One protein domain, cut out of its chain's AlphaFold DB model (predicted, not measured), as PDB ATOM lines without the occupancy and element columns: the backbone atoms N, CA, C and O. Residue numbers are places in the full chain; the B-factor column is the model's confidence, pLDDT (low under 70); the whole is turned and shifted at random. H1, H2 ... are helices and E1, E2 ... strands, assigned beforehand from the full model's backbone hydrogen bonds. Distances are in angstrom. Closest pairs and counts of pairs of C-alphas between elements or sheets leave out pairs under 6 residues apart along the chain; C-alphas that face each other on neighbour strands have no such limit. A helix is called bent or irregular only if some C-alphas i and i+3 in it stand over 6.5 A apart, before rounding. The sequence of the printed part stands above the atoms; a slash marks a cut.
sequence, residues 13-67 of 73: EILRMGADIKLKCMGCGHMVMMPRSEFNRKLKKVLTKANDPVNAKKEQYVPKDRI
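This is residues 13 to 67 of the 73 residues of the protein "Conserved domain protein" of Lactobacillus helveticus (strain H10) (UniProt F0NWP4). A small sheet of three antiparallel strands, E1, E2 and E3, has a short helix, H1, at one end, and from there a loop arches away from the sheet to a second short helix, H2, at the far end of the domain. Residues 40 to 47, of which 40 to 42 belong to H1, stand free in this arch, and H2 is apart from the three strands. The printed part has 55 residues, with three named strands and then two named helices in the order E1, E2, E3, H1, H2. The sheet's order is E1, E2, E3, and the class is mixed, helices and strands, with 27 of the 55 residues, under half, in named elements. The whole is only just compact, close to loose, with a radius of gyration of the C-alphas of 11.9 A and spans of 31 by 21 by 20 A.

E1 is residues 13 to 16, 9.3 A long, and begins at C-alpha 13 at (-34.643, 33.398, 21.547). E2 is residues 20 to 25 and is 16.1 A from first to last C-alpha. E3 is residues 31 to 35, 13.7 A long. H1 is residues 36 to 42, 10.0 A long, beginning with C-alpha 36 at (-36.358, 19.373, 17.725). H2 is residues 53 to 57, 7.8 A long, and ends at C-alpha 57 at (-36.320, 46.433, 25.270). H2 is neither bent nor irregular, but only just: C-alphas 54 and 57 are 6.0 A apart.

The sheet is a meander, each strand the antiparallel neighbour of the one before. The hairpin E1 and E2 has an angle of 148 degrees between its directions, with N 13 and O 24 at 2.8 A and N 24 and O 13 at 2.8 A, within hydrogen-bond range. The hairpin E2 and E3 stands at 150 degrees, with N 21 and O 34 at 2.8 A and N 32 and O 23 at 2.9 A, within that range. E1 and E3 are the edge strands. H1 is on the sheet but only grazes it, with its residues 36 to 39; the closest C-alphas of E2 and H1 are those of Asp 20 and Arg 36, 5.5 A apart. H2 is not on the sheet, and H1 and H2 are apart. In H1 every O i to N i+4 pair is within hydrogen-bond range; in H2 this holds for 0 of 1, and 1 of 2 O i to N i+3 pairs is within range.

The two C-alphas farthest apart are those of Arg 41 and Arg 66, at 32.7 A. The printed part has no cut. The links E1 to E2, E2 to E3 and E3 to H1 are tight, and the link H1 to H2, 10 residues, is short. The mean pLDDT of the printed part is 86.4, and no printed residue is under 70; H2 has a mean of 79.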
ATOM      1  N   GLU A  13     -34.445  33.028  22.940       89.88
ATOM      2  CA  GLU A  13     -34.643  33.398  21.547       89.88
ATOM      3  C   GLU A  13     -34.278  32.213  20.651       89.88
ATOM      4  O   GLU A  13     -33.276  31.527  20.870       89.88
ATOM      5  N   ILE A  14     -35.097  31.964  19.633       91.19
ATOM      6  CA  ILE A  14     -34.831  30.940  18.625       91.19
ATOM      7  C   ILE A  14     -34.066  31.608  17.484       91.19
ATOM      8  O   ILE A  14     -34.617  32.455  16.788       91.19
ATOM      9  N   LEU A  15     -32.809  31.210  17.280       89.62
ATOM     10  CA  LEU A  15     -31.960  31.746  16.210       89.62
ATOM     11  C   LEU A  15     -32.073  30.935  14.917       89.62
ATOM     12  O   LEU A  15     -32.041  31.489  13.822       89.62
ATOM     13  N   ARG A  16     -32.172  29.606  15.040       90.25
ATOM     14  CA  ARG A  16     -32.236  28.673  13.906       90.25
ATOM     15  C   ARG A  16     -33.348  27.666  14.129       90.25
ATOM     16  O   ARG A  16     -33.450  27.100  15.217       90.25
ATOM     17  N   MET A  17     -34.114  27.398  13.075       89.56
ATOM     18  CA  MET A  17     -35.061  26.286  13.016       89.56
ATOM     19  C   MET A  17     -34.595  25.236  12.002       89.56
ATOM     20  O   MET A  17     -34.047  25.582  10.959       89.56
ATOM     21  N   GLY A  18     -34.808  23.957  12.319       91.44
ATOM     22  CA  GLY A  18     -34.399  22.813  11.504       91.44
ATOM     23  C   GLY A  18     -34.566  21.495  12.267       91.44
ATOM     24  O   GLY A  18     -35.428  21.405  13.149       91.44
ATOM     25  N   ALA A  19     -33.731  20.501  11.940       89.69
ATOM     26  CA  ALA A  19     -33.597  19.263  12.716       89.69
ATOM     27  C   ALA A  19     -33.088  19.559  14.139       89.69
ATOM     28  O   ALA A  19     -33.695  19.132  15.124       89.69
ATOM     29  N   ASP A  20     -32.058  20.402  14.225       92.38
ATOM     30  CA  ASP A  20     -31.579  21.008  15.461       92.38
ATOM     31  C   ASP A  20     -32.025  22.464  15.556       92.38
ATOM     32  O   ASP A  20     -31.976  23.236  14.592       92.38
ATOM     33  N   ILE A  21     -32.450  22.848  16.752       93.31
ATOM     34  CA  ILE A  21     -32.891  24.196  17.073       93.31
ATOM     35  C   ILE A  21     -31.774  24.878  17.852       93.31
ATOM     36  O   ILE A  21     -31.340  24.390  18.900       93.31
ATOM     37  N   LYS A  22     -31.313  26.021  17.332       93.00
ATOM     38  CA  LYS A  22     -30.332  26.868  18.018       93.00
ATOM     39  C   LYS A  22     -31.073  27.901  18.853       93.00
ATOM     40  O   LYS A  22     -31.848  28.695  18.317       93.00
ATOM     41  N   LEU A  23     -30.806  27.891  20.150       91.81
ATOM     42  CA  LEU A  23     -31.412  28.771  21.137       91.81
ATOM     43  C   LEU A  23     -30.357  29.707  21.714       91.81
ATOM     44  O   LEU A  23     -29.230  29.281  21.960       91.81
ATOM     45  N   LYS A  24     -30.738  30.954  21.972       90.81
ATOM     46  CA  LYS A  24     -29.933  31.950  22.681       90.81
ATOM     47  C   LYS A  24     -30.660  32.365  23.950       90.81
ATOM     48  O   LYS A  24     -31.831  32.734  23.902       90.81
ATOM     49  N   CYS A  25     -29.990  32.298  25.093       90.44
ATOM     50  CA  CYS A  25     -30.544  32.820  26.335       90.44
ATOM     51  C   CYS A  25     -30.528  34.355  26.309       90.44
ATOM     52  O   CYS A  25     -29.495  34.961  26.021       90.44
ATOM     53  N   MET A  26     -31.653  34.987  26.643       87.50
ATOM     54  CA  MET A  26     -31.775  36.452  26.660       87.50
ATOM     55  C   MET A  26     -31.207  37.114  27.919       87.50
ATOM     56  O   MET A  26     -31.085  38.326  27.930       87.50
ATOM     57  N   GLY A  27     -30.853  36.349  28.957       86.75
ATOM     58  CA  GLY A  27     -30.240  36.894  30.177       86.75
ATOM     59  C   GLY A  27     -28.710  36.832  30.204       86.75
ATOM     60  O   GLY A  27     -28.074  37.678  30.810       86.75
ATOM     61  N   CYS A  28     -28.104  35.830  29.560       87.69
ATOM     62  CA  CYS A  28     -26.646  35.627  29.581       87.69
ATOM     63  C   CYS A  28     -26.017  35.473  28.189       87.69
ATOM     64  O   CYS A  28     -24.808  35.316  28.073       87.69
ATOM     65  N   GLY A  29     -26.817  35.457  27.116       86.25
ATOM     66  CA  GLY A  29     -26.322  35.276  25.749       86.25
ATOM     67  C   GLY A  29     -25.856  33.856  25.400       86.25
ATOM     68  O   GLY A  29     -25.471  33.625  24.255       86.25
ATOM     69  N   HIS A  30     -25.917  32.897  26.334       89.12
ATOM     70  CA  HIS A  30     -25.469  31.525  26.097       89.12
ATOM     71  C   HIS A  30     -26.253  30.858  24.959       89.12
ATOM     72  O   HIS A  30     -27.486  30.927  24.911       89.12
ATOM     73  N   MET A  31     -25.535  30.186  24.058       90.88
ATOM     74  CA  MET A  31     -26.110  29.506  22.901       90.88
ATOM     75  C   MET A  31     -26.130  27.995  23.113       90.88
ATOM     76  O   MET A  31     -25.120  27.399  23.470       90.88
ATOM     77  N   VAL A  32     -27.273  27.363  22.853       90.88
ATOM     78  CA  VAL A  32     -27.449  25.908  22.965       90.88
ATOM     79  C   VAL A  32     -28.041  25.376  21.668       90.88
ATOM     80  O   VAL A  32     -28.973  25.968  21.124       90.88
ATOM     81  N   MET A  33     -27.516  24.255  21.177       91.81
ATOM     82  CA  MET A  33     -28.151  23.473  20.116       91.81
ATOM     83  C   MET A  33     -28.844  22.262  20.731       91.81
ATOM     84  O   MET A  33     -28.280  21.592  21.595       91.81
ATOM     85  N   MET A  34     -30.083  22.009  20.319       91.56
ATOM     86  CA  MET A  34     -30.874  20.886  20.813       91.56
ATOM     87  C   MET A  34     -31.714  20.287  19.681       91.56
ATOM     88  O   MET A  34     -32.292  21.054  18.906       91.56
ATOM     89  N   PRO A  35     -31.876  18.954  19.628       95.19
ATOM     90  CA  PRO A  35     -32.782  18.319  18.681       95.19
ATOM     91  C   PRO A  35     -34.222  18.809  18.848       95.19
ATOM     92  O   PRO A  35     -34.699  19.037  19.968       95.19
ATOM     93  N   ARG A  36     -34.961  18.907  17.739       92.62
ATOM     94  CA  ARG A  36     -36.358  19.373  17.725       92.62
ATOM     95  C   ARG A  36     -37.271  18.589  18.676       92.62
ATOM     96  O   ARG A  36     -38.111  19.190  19.346       92.62
ATOM     97  N   SER A  37     -37.096  17.272  18.773       92.31
ATOM     98  CA  SER A  37     -37.901  16.409  19.651       92.31
ATOM     99  C   SER A  37     -37.746  16.783  21.127       92.31
ATOM    100  O   SER A  37     -38.732  16.925  21.850       92.31
ATOM    101  N   GLU A  38     -36.510  17.019  21.566       90.12
ATOM    102  CA  GLU A  38     -36.199  17.427  22.937       90.12
ATOM    103  C   GLU A  38     -36.694  18.847  23.235       90.12
ATOM    104  O   GLU A  38     -37.245  19.104  24.312       90.12
ATOM    105  N   PHE A  39     -36.567  19.757  22.267       90.69
ATOM    106  CA  PHE A  39     -37.091  21.117  22.379       90.69
ATOM    107  C   PHE A  39     -38.610  21.128  22.582       90.69
ATOM    108  O   PHE A  39     -39.103  21.759  23.519       90.69
ATOM    109  N   ASN A  40     -39.348  20.367  21.771       90.06
ATOM    110  CA  ASN A  40     -40.806  20.280  21.865       90.06
ATOM    111  C   ASN A  40     -41.273  19.747  23.229       90.06
ATOM    112  O   ASN A  40     -42.249  20.247  23.783       90.06
ATOM    113  N   ARG A  41     -40.551  18.787  23.825       90.19
ATOM    114  CA  ARG A  41     -40.880  18.253  25.163       90.19
ATOM    115  C   ARG A  41     -40.631  19.264  26.289       90.19
ATOM    116  O   ARG A  41     -41.360  19.266  27.292       90.19
ATOM    117  N   LYS A  42     -39.594  20.100  26.150       88.12
ATOM    118  CA  LYS A  42     -39.145  21.075  27.166       88.12
ATOM    119  C   LYS A  42     -39.768  22.465  27.012       88.12
ATOM    120  O   LYS A  42     -39.659  23.279  27.940       88.12
ATOM    121  N   LEU A  43     -40.427  22.734  25.887       88.12
ATOM    122  CA  LEU A  43     -41.253  23.919  25.684       88.12
ATOM    123  C   LEU A  43     -42.367  23.979  26.745       88.12
ATOM    124  O   LEU A  43     -42.999  22.978  27.074       88.12
ATOM    125  N   LYS A  44     -42.569  25.174  27.313       86.75
ATOM    126  CA  LYS A  44     -43.619  25.448  28.312       86.75
ATOM    127  C   LYS A  44     -44.659  26.415  27.755       86.75
ATOM    128  O   LYS A  44     -45.841  26.110  27.758       86.75
ATOM    129  N   LYS A  45     -44.209  27.582  27.293       87.75
ATOM    130  CA  LYS A  45     -45.047  28.648  26.740       87.75
ATOM    131  C   LYS A  45     -44.213  29.514  25.798       87.75
ATOM    132  O   LYS A  45     -43.013  29.668  26.018       87.75
ATOM    133  N   VAL A  46     -44.861  30.084  24.785       87.81
ATOM    134  CA  VAL A  46     -44.306  31.160  23.953       87.81
ATOM    135  C   VAL A  46     -44.677  32.492  24.606       87.81
ATOM    136  O   VAL A  46     -45.858  32.754  24.818       87.81
ATOM    137  N   LEU A  47     -43.678  33.294  24.987       84.81
ATOM    138  CA  LEU A  47     -43.894  34.565  25.693       84.81
ATOM    139  C   LEU A  47     -44.234  35.700  24.725       84.81
ATOM    140  O   LEU A  47     -45.238  36.376  24.907       84.81
ATOM    141  N   THR A  48     -43.414  35.875  23.693       86.44
ATOM    142  CA  THR A  48     -43.534  36.942  22.693       86.44
ATOM    143  C   THR A  48     -43.230  36.388  21.304       86.44
ATOM    144  O   THR A  48     -42.531  35.379  21.153       86.44
ATOM    145  N   LYS A  49     -43.774  37.031  20.267       85.81
ATOM    146  CA  LYS A  49     -43.421  36.734  18.868       85.81
ATOM    147  C   LYS A  49     -42.191  37.543  18.469       85.81
ATOM    148  O   LYS A  49     -41.917  38.567  19.076       85.81
ATOM    149  N   ALA A  50     -41.469  37.125  17.428       77.12
ATOM    150  CA  ALA A  50     -40.230  37.788  17.007       77.12
ATOM    151  C   ALA A  50     -40.389  39.300  16.743       77.12
ATOM    152  O   ALA A  50     -39.519  40.058  17.148       77.12
ATOM    153  N   ASN A  51     -41.498  39.737  16.137       78.50
ATOM    154  CA  ASN A  51     -41.771  41.148  15.817       78.50
ATOM    155  C   ASN A  51     -42.548  41.897  16.924       78.50
ATOM    156  O   ASN A  51     -43.163  42.926  16.655       78.50
ATOM    157  N   ASP A  52     -42.595  41.370  18.145       84.44
ATOM    158  CA  ASP A  52     -43.304  42.025  19.243       84.44
ATOM    159  C   ASP A  52     -42.488  43.222  19.782       84.44
ATOM    160  O   ASP A  52     -41.293  43.049  20.063       84.44
ATOM    161  N   PRO A  53     -43.088  44.418  19.964       79.62
ATOM    162  CA  PRO A  53     -42.395  45.593  20.503       79.62
ATOM    163  C   PRO A  53     -41.765  45.352  21.882       79.62
ATOM    164  O   PRO A  53     -40.798  46.026  22.241       79.62
ATOM    165  N   VAL A  54     -42.245  44.365  22.648       81.50
ATOM    166  CA  VAL A  54     -41.658  43.988  23.945       81.50
ATOM    167  C   VAL A  54     -40.207  43.502  23.806       81.50
ATOM    168  O   VAL A  54     -39.399  43.714  24.711       81.50
ATOM    169  N   ASN A  55     -39.834  42.899  22.673       79.38
ATOM    170  CA  ASN A  55     -38.479  42.373  22.475       79.38
ATOM    171  C   ASN A  55     -37.435  43.474  22.261       79.38
ATOM    172  O   ASN A  55     -36.276  43.269  22.606       79.38
ATOM    173  N   ALA A  56     -37.832  44.649  21.760       76.12
ATOM    174  CA  ALA A  56     -36.916  45.764  21.508       76.12
ATOM    175  C   ALA A  56     -36.256  46.309  22.788       76.12
ATOM    176  O   ALA A  56     -35.218  46.959  22.715       76.12
ATOM    177  N   LYS A  57     -36.849  46.033  23.957       77.25
ATOM    178  CA  LYS A  57     -36.320  46.433  25.270       77.25
ATOM    179  C   LYS A  57     -35.265  45.468  25.825       77.25
ATOM    180  O   LYS A  57     -34.672  45.768  26.854       77.25
ATOM    181  N   LYS A  58     -35.058  44.301  25.205       79.44
ATOM    182  CA  LYS A  58     -34.115  43.285  25.693       79.44
ATOM    183  C   LYS A  58     -32.715  43.567  25.154       79.44
ATOM    184  O   LYS A  58     -32.540  43.670  23.945       79.44
ATOM    185  N   GLU A  59     -31.723  43.608  26.038       77.06
ATOM    186  CA  GLU A  59     -30.322  43.912  25.703       77.06
ATOM    187  C   GLU A  59     -29.739  42.975  24.629       77.06
ATOM    188  O   GLU A  59     -29.040  43.416  23.720       77.06
ATOM    189  N   GLN A  60     -30.056  41.678  24.689       78.12
ATOM    190  CA  GLN A  60     -29.523  40.676  23.759       78.12
ATOM    191  C   GLN A  60     -30.355  40.488  22.480       78.12
ATOM    192  O   GLN A  60     -29.940  39.684  21.632       78.12
ATOM    193  N   TYR A  61     -31.491  41.175  22.315       81.94
ATOM    194  CA  TYR A  61     -32.297  41.082  21.096       81.94
ATOM    195  C   TYR A  61     -31.733  42.014  20.022       81.94
ATOM    196  O   TYR A  61     -31.540  43.205  20.258       81.94
ATOM    197  N   VAL A  62     -31.479  41.477  18.828       79.12
ATOM    198  CA  VAL A  62     -30.980  42.266  17.695       79.12
ATOM    199  C   VAL A  62     -32.135  42.499  16.719       79.12
ATOM    200  O   VAL A  62     -32.568  41.549  16.063       79.12
ATOM    201  N   PRO A  63     -32.645  43.741  16.589       80.50
ATOM    202  CA  PRO A  63     -33.639  44.073  15.578       80.50
ATOM    203  C   PRO A  63     -33.113  43.769  14.176       80.50
ATOM    204  O   PRO A  63     -31.936  43.998  13.890       80.50
ATOM    205  N   LYS A  64     -33.997  43.309  13.284       77.81
ATOM    206  CA  LYS A  64     -33.639  42.952  11.901       77.81
ATOM    207  C   LYS A  64     -32.942  44.089  11.157       77.81
ATOM    208  O   LYS A  64     -32.026  43.828  10.386       77.81
ATOM    209  N   ASP A  65     -33.328  45.327  11.443       79.75
ATOM    210  CA  ASP A  65     -32.779  46.533  10.812       79.75
ATOM    211  C   ASP A  65     -31.309  46.780  11.179       79.75
ATOM    212  O   ASP A  65     -30.582  47.432  10.438       79.75
ATOM    213  N   ARG A  66     -30.849  46.232  12.312       79.00
ATOM    214  CA  ARG A  66     -29.462  46.344  12.793       79.00
ATOM    215  C   ARG A  66     -28.599  45.135  12.434       79.00
ATOM    216  O   ARG A  66     -27.418  45.115  12.780       79.00
ATOM    217  N   ILE A  67     -29.154  44.118  11.770       82.06
ATOM    218  CA  ILE A  67     -28.372  42.963  11.320       82.06
ATOM    219  C   ILE A  67     -27.513  43.419  10.141       82.06
ATOM    220  O   ILE A  67     -28.002  43.592   9.023       82.06
TER     221      ILE A  67